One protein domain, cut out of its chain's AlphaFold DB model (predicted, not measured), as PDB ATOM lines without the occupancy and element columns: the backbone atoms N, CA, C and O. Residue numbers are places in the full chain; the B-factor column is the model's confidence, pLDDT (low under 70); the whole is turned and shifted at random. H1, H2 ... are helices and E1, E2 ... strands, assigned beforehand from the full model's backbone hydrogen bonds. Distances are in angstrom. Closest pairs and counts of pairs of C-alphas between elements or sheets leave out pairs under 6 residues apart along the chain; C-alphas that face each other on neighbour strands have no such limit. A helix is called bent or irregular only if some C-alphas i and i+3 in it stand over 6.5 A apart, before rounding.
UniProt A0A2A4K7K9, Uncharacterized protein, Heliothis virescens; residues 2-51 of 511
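This is residues 2 to 51 of the 511 residues of an uncharacterized protein of Heliothis virescens (UniProt A0A2A4K7K9). A small sheet of three short parallel strands has the irregular helix H1 over one face and the short helix H2 at the opposite face, beside the strands. A tail, residues 42 to 51, sticks out from this body and makes much of the length. The printed part has 50 residues with two named helices and three named strands, in the order E1, H1, E2, E3, H2; the sheet's order is E1, E2, E3, and the class is mixed, helices and strands. The whole is loose, with a radius of gyration of the C-alphas of 13.3 A, and elongated, spanning 40 by 24 by 14 A.

Strand E1 is residues 2 to 4, beginning with C-alpha 2 at (186.058, 114.221, 107.325). Helix H1, residues 5 to 17, measures 18.3 A from first to last C-alpha and ends with C-alpha 17 at (197.777, 107.467, 116.407). H1 is irregular: C-alphas 10 and 13 are 8.2 A apart. Strand E2, residues 24 to 27, measures 10.0 A. Strand E3 is residues 35 to 37, 6.7 A long. Helix H2, residues 38 to 41, measures 5.6 A and ends with C-alpha 41 at (183.203, 112.575, 95.715).

In the sheet, E2 is the inner strand and E1 and E3 are the edge strands. E1 and E2 are parallel at 49 degrees, with N 3 and O 25 within hydrogen-bond range at 2.9 A. E2 and E3 are parallel at 35 degrees, with N 26 and O 36 within hydrogen-bond range at 2.8 A. E1, H1 and E2 make a strand-helix-strand unit, two parallel neighbour strands with a helix between them in the chain, and its crossover is right-handed. H1 is on the sheet at a height over the sheet of 8.0 A; it lies over E1 and runs along the strands, at 14 degrees to E1 on the local plane. The closest C-alphas of H1 and E2 are those of Leu 5 and Leu 26, 6.1 A apart. H2 is on the sheet on the opposite face, over none of the strands, at a height over the sheet of 6.1 A. The closest C-alphas of E2 and H2 are those of Tyr 27 and Phe 38, 5.5 A apart. H1 and H2 are apart. In H1, 7 of 9 O i to N i+4 pairs are within hydrogen-bond range; H2 is too short for such a pair.

The two C-alphas farthest apart are those of Ala 13 and Glu 49, 40.3 A. Residues 16 to 22, of which 16 and 17 belong to H1, stand free, as do residues 42 to 51; the body without them spans 25 by 16 by 15 A. The printed part has no cut and no long link between named elements. Mean pLDDT of the printed part is 86.1, and residues 44 to 46 are under 70.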
ATOM      1  N   PHE A   2     186.275 112.917 107.941       89.44
ATOM      2  CA  PHE A   2     186.058 114.221 107.325       89.44
ATOM      3  C   PHE A   2     186.615 115.321 108.231       89.44
ATOM      4  O   PHE A   2     186.306 115.344 109.426       89.44
ATOM      5  N   CYS A   3     187.429 116.231 107.706       87.69
ATOM      6  CA  CYS A   3     187.974 117.334 108.494       87.69
ATOM      7  C   CYS A   3     188.289 118.569 107.644       87.69
ATOM      8  O   CYS A   3     188.435 118.505 106.425       87.69
ATOM      9  N   SER A   4     188.360 119.738 108.285       88.88
ATOM     10  CA  SER A   4     188.856 120.940 107.612       88.88
ATOM     11  C   SER A   4     190.369 120.854 107.415       88.88
ATOM     12  O   SER A   4     191.068 120.199 108.192       88.88
ATOM     13  N   LEU A   5     190.890 121.587 106.430       88.44
ATOM     14  CA  LEU A   5     192.332 121.703 106.206       88.44
ATOM     15  C   LEU A   5     193.094 122.097 107.482       88.44
ATOM     16  O   LEU A   5     194.144 121.537 107.787       88.44
ATOM     17  N   ASN A   6     192.548 123.045 108.250       87.75
ATOM     18  CA  ASN A   6     193.165 123.498 109.493       87.75
ATOM     19  C   ASN A   6     193.210 122.384 110.549       87.75
ATOM     20  O   ASN A   6     194.245 122.172 111.178       87.75
ATOM     21  N   ALA A   7     192.110 121.643 110.722       87.31
ATOM     22  CA  ALA A   7     192.063 120.520 111.653       87.31
ATOM     23  C   ALA A   7     193.036 119.409 111.238       87.31
ATOM     24  O   ALA A   7     193.752 118.889 112.091       87.31
ATOM     25  N   TYR A   8     193.103 119.089 109.940       91.19
ATOM     26  CA  TYR A   8     194.065 118.132 109.396       91.19
ATOM     27  C   TYR A   8     195.495 118.548 109.736       91.19
ATOM     28  O   TYR A   8     196.183 117.817 110.437       91.19
ATOM     29  N   LYS A   9     195.920 119.760 109.361       89.81
ATOM     30  CA  LYS A   9     197.291 120.234 109.615       89.81
ATOM     31  C   LYS A   9     197.650 120.301 111.094       89.81
ATOM     32  O   LYS A   9     198.758 119.936 111.472       89.81
ATOM     33  N   THR A  10     196.716 120.751 111.925       91.50
ATOM     34  CA  THR A  10     196.962 120.958 113.356       91.50
ATOM     35  C   THR A  10     197.030 119.640 114.126       91.50
ATOM     36  O   THR A  10     197.787 119.528 115.087       91.50
ATOM     37  N   HIS A  11     196.243 118.634 113.732       89.94
ATOM     38  CA  HIS A  11     196.021 117.440 114.551       89.94
ATOM     39  C   HIS A  11     196.392 116.121 113.862       89.94
ATOM     40  O   HIS A  11     196.185 115.068 114.461       89.94
ATOM     41  N   LYS A  12     196.976 116.143 112.653       88.50
ATOM     42  CA  LYS A  12     197.308 114.927 111.886       88.50
ATOM     43  C   LYS A  12     198.071 113.890 112.706       88.50
ATOM     44  O   LYS A  12     197.674 112.735 112.712       88.50
ATOM     45  N   ALA A  13     199.118 114.302 113.423       89.19
ATOM     46  CA  ALA A  13     199.927 113.382 114.223       89.19
ATOM     47  C   ALA A  13     199.080 112.618 115.256       89.19
ATOM     48  O   ALA A  13     199.215 111.410 115.394       89.19
ATOM     49  N   VAL A  14     198.141 113.310 115.911       89.31
ATOM     50  CA  VAL A  14     197.204 112.698 116.866       89.31
ATOM     51  C   VAL A  14     196.211 111.784 116.151       89.31
ATOM     52  O   VAL A  14     195.868 110.724 116.661       89.31
ATOM     53  N   PHE A  15     195.734 112.174 114.967       90.12
ATOM     54  CA  PHE A  15     194.823 111.345 114.180       90.12
ATOM     55  C   PHE A  15     195.485 110.058 113.684       90.12
ATOM     56  O   PHE A  15     194.859 109.006 113.742       90.12
ATOM     57  N   ASP A  16     196.755 110.111 113.281       88.38
ATOM     58  CA  ASP A  16     197.508 108.936 112.835       88.38
ATOM     59  C   ASP A  16     197.723 107.918 113.976       88.38
ATOM     60  O   ASP A  16     197.807 106.717 113.727       88.38
ATOM     61  N   GLU A  17     197.755 108.365 115.240       90.94
ATOM     62  CA  GLU A  17     197.777 107.467 116.407       90.94
ATOM     63  C   GLU A  17     196.450 106.706 116.590       90.94
ATOM     64  O   GLU A  17     196.414 105.617 117.177       90.94
ATOM     65  N   VAL A  18     195.342 107.243 116.065       83.44
ATOM     66  CA  VAL A  18     194.034 106.582 116.030       83.44
ATOM     67  C   VAL A  18     194.045 105.593 114.866       83.44
ATOM     68  O   VAL A  18     193.469 105.844 113.812       83.44
ATOM     69  N   GLY A  19     194.678 104.430 115.057       84.06
ATOM     70  CA  GLY A  19     194.890 103.392 114.028       84.06
ATOM     71  C   GLY A  19     193.638 102.761 113.388       84.06
ATOM     72  O   GLY A  19     193.732 101.703 112.779       84.06
ATOM     73  N   SER A  20     192.462 103.373 113.551       85.81
ATOM     74  CA  SER A  20     191.209 103.049 112.855       85.81
ATOM     75  C   SER A  20     190.861 104.037 111.730       85.81
ATOM     76  O   SER A  20     189.859 103.841 111.045       85.81
ATOM     77  N   ILE A  21     191.644 105.104 111.531       89.81
ATOM     78  CA  ILE A  21     191.434 106.062 110.440       89.81
ATOM     79  C   ILE A  21     192.174 105.575 109.189       89.81
ATOM     80  O   ILE A  21     193.397 105.597 109.140       89.81
ATOM     81  N   GLU A  22     191.421 105.174 108.163       90.06
ATOM     82  CA  GLU A  22     191.982 104.699 106.884       90.06
ATOM     83  C   GLU A  22     192.127 105.819 105.842       90.06
ATOM     84  O   GLU A  22     193.078 105.842 105.065       90.06
ATOM     85  N   HIS A  23     191.194 106.775 105.839       91.38
ATOM     86  CA  HIS A  23     191.148 107.861 104.861       91.38
ATOM     87  C   HIS A  23     190.913 109.209 105.534       91.38
ATOM     88  O   HIS A  23     190.078 109.322 106.439       91.38
ATOM     89  N   TYR A  24     191.577 110.248 105.038       93.12
ATOM     90  CA  TYR A  24     191.296 111.646 105.358       93.12
ATOM     91  C   TYR A  24     190.533 112.280 104.198       93.12
ATOM     92  O   TYR A  24     190.974 112.186 103.059       93.12
ATOM     93  N   ILE A  25     189.389 112.902 104.483       93.88
ATOM     94  CA  ILE A  25     188.545 113.579 103.496       93.88
ATOM     95  C   ILE A  25     188.486 115.061 103.874       93.88
ATOM     96  O   ILE A  25     187.952 115.406 104.930       93.88
ATOM     97  N   LEU A  26     189.065 115.933 103.051       92.44
ATOM     98  CA  LEU A  26     189.191 117.359 103.353       92.44
ATOM     99  C   LEU A  26     188.077 118.182 102.725       92.44
ATOM    100  O   LEU A  26     187.777 118.053 101.541       92.44
ATOM    101  N   TYR A  27     187.513 119.095 103.511       87.81
ATOM    102  CA  TYR A  27     186.650 120.143 102.974       87.81
ATOM    103  C   TYR A  27     187.480 121.237 102.283       87.81
ATOM    104  O   TYR A  27     188.486 121.697 102.834       87.81
ATOM    105  N   GLY A  28     187.004 121.702 101.125       83.88
ATOM    106  CA  GLY A  28     187.617 122.770 100.331       83.88
ATOM    107  C   GLY A  28     188.386 122.258  99.113       83.88
ATOM    108  O   GLY A  28     188.204 121.124  98.678       83.88
ATOM    109  N   ASP A  29     189.243 123.121  98.568       85.19
ATOM    110  CA  ASP A  29     189.885 122.898  97.266       85.19
ATOM    111  C   ASP A  29     191.383 122.616  97.323       85.19
ATOM    112  O   ASP A  29     191.985 122.342  96.287       85.19
ATOM    113  N   ARG A  30     191.994 122.733  98.504       88.62
ATOM    114  CA  ARG A  30     193.444 122.607  98.663       88.62
ATOM    115  C   ARG A  30     193.837 121.164  98.911       88.62
ATOM    116  O   ARG A  30     193.525 120.618  99.967       88.62
ATOM    117  N   GLU A  31     194.562 120.605  97.954       89.75
ATOM    118  CA  GLU A  31     195.161 119.280  98.051       89.75
ATOM    119  C   GLU A  31     196.223 119.219  99.150       89.75
ATOM    120  O   GLU A  31     197.007 120.150  99.344       89.75
ATOM    121  N   GLU A  32     196.267 118.091  99.854       91.69
ATOM    122  CA  GLU A  32     197.303 117.783 100.832       91.69
ATOM    123  C   GLU A  32     197.709 116.309 100.707       91.69
ATOM    124  O   GLU A  32     196.842 115.448 100.520       91.69
ATOM    125  N   PRO A  33     199.004 115.974 100.857       89.12
ATOM    126  CA  PRO A  33     199.460 114.592 100.782       89.12
ATOM    127  C   PRO A  33     198.731 113.682 101.779       89.12
ATOM    128  O   PRO A  33     198.642 113.988 102.972       89.12
ATOM    129  N   GLY A  34     198.245 112.540 101.288       88.00
ATOM    130  CA  GLY A  34     197.563 111.526 102.100       88.00
ATOM    131  C   GLY A  34     196.094 111.825 102.416       88.00
ATOM    132  O   GLY A  34     195.512 111.124 103.244       88.00
ATOM    133  N   ALA A  35     195.490 112.831 101.776       92.81
ATOM    134  CA  ALA A  35     194.076 113.144 101.925       92.81
ATOM    135  C   ALA A  35     193.360 113.272 100.571       92.81
ATOM    136  O   ALA A  35     193.966 113.624  99.565       92.81
ATOM    137  N   ILE A  36     192.062 112.972 100.567       94.06
ATOM    138  CA  ILE A  36     191.154 113.052  99.414       94.06
ATOM    139  C   ILE A  36     190.303 114.313  99.585       94.06
ATOM    140  O   ILE A  36     189.901 114.615 100.713       94.06
ATOM    141  N   LEU A  37     189.999 115.063  98.524       92.50
ATOM    142  CA  LEU A  37     189.106 116.212  98.664       92.50
ATOM    143  C   LEU A  37     187.651 115.756  98.659       92.50
ATOM    144  O   LEU A  37     187.245 114.886  97.895       92.50
ATOM    145  N   PHE A  38     186.827 116.378  99.500       89.56
ATOM    146  CA  PHE A  38     185.396 116.092  99.549       89.56
ATOM    147  C   PHE A  38     184.722 116.319  98.190       89.56
ATOM    148  O   PHE A  38     183.843 115.556  97.802       89.56
ATOM    149  N   LYS A  39     185.169 117.344  97.453       87.50
ATOM    150  CA  LYS A  39     184.646 117.670  96.124       87.50
ATOM    151  C   LYS A  39     184.868 116.557  95.099       87.50
ATOM    152  O   LYS A  39     184.069 116.437  94.184       87.50
ATOM    153  N   ASP A  40     185.883 115.713  95.291       87.19
ATOM    154  CA  ASP A  40     186.193 114.608  94.378       87.19
ATOM    155  C   ASP A  40     185.144 113.485  94.475       87.19
ATOM    156  O   ASP A  40     185.027 112.658  93.577       87.19
ATOM    157  N   PHE A  41     184.354 113.467  95.557       81.50
ATOM    158  CA  PHE A  41     183.203 112.575  95.715       81.50
ATOM    159  C   PHE A  41     181.911 113.152  95.122       81.50
ATOM    160  O   PHE A  41     180.908 112.440  95.054       81.50
ATOM    161  N   LEU A  42     181.891 114.433  94.739       79.06
ATOM    162  CA  LEU A  42     180.702 115.069  94.183       79.06
ATOM    163  C   LEU A  42     180.652 114.801  92.678       79.06
ATOM    164  O   LEU A  42     181.465 115.309  91.912       79.06
ATOM    165  N   THR A  43     179.673 114.009  92.252       70.81
ATOM    166  CA  THR A  43     179.395 113.757  90.836       70.81
ATOM    167  C   THR A  43     178.154 114.537  90.418       70.81
ATOM    168  O   THR A  43     177.120 114.424  91.077       70.81
ATOM    169  N   GLU A  44     178.204 115.261  89.299       62.97
ATOM    170  CA  GLU A  44     177.017 115.930  88.734       62.97
ATOM    171  C   GLU A  44     175.959 114.925  88.240       62.97
ATOM    172  O   GLU A  44     174.771 115.233  88.182       62.97
ATOM    173  N   THR A  45     176.380 113.696  87.940       64.62
ATOM    174  CA  THR A  45     175.532 112.600  87.466       64.62
ATOM    175  C   THR A  45     175.519 111.464  88.485       64.62
ATOM    176  O   THR A  45     176.291 110.514  88.382       64.62
ATOM    177  N   CYS A  46     174.647 111.568  89.484       67.38
ATOM    178  CA  CYS A  46     174.285 110.438  90.337       67.38
ATOM    179  C   CYS A  46     172.958 109.867  89.823       67.38
ATOM    180  O   CYS A  46     171.957 110.586  89.810       67.38
ATOM    181  N   GLN A  47     172.941 108.605  89.382       75.31
ATOM    182  CA  GLN A  47     171.675 107.904  89.158       75.31
ATOM    183  C   GLN A  47     171.137 107.497  90.524       75.31
ATOM    184  O   GLN A  47     171.708 106.649  91.210       75.31
ATOM    185  N   LEU A  48     170.066 108.161  90.961       73.62
ATOM    186  CA  LEU A  48     169.463 107.901  92.266       73.62
ATOM    187  C   LEU A  48     168.968 106.448  92.357       73.62
ATOM    188  O   LEU A  48     168.918 105.886  93.448       73.62
ATOM    189  N   GLU A  49     168.632 105.845  91.213       82.56
ATOM    190  CA  GLU A  49     168.214 104.449  91.081       82.56
ATOM    191  C   GLU A  49     169.320 103.456  91.474       82.56
ATOM    192  O   GLU A  49     169.016 102.367  91.966       82.56
ATOM    193  N   ASP A  50     170.589 103.844  91.328       82.62
ATOM    194  CA  ASP A  50     171.743 103.011  91.682       82.62
ATOM    195  C   ASP A  50     172.054 103.053  93.188       82.62
ATOM    196  O   ASP A  50     172.818 102.229  93.704       82.62
ATOM    197  N   PHE A  51     171.461 103.996  93.929       82.00
ATOM    198  CA  PHE A  51     171.663 104.095  95.368       82.00
ATOM    199  C   PHE A  51     170.920 102.975  96.107       82.00
ATOM    200  O   PHE A  51     169.709 103.016  96.322       82.00
TER     201      PHE A  51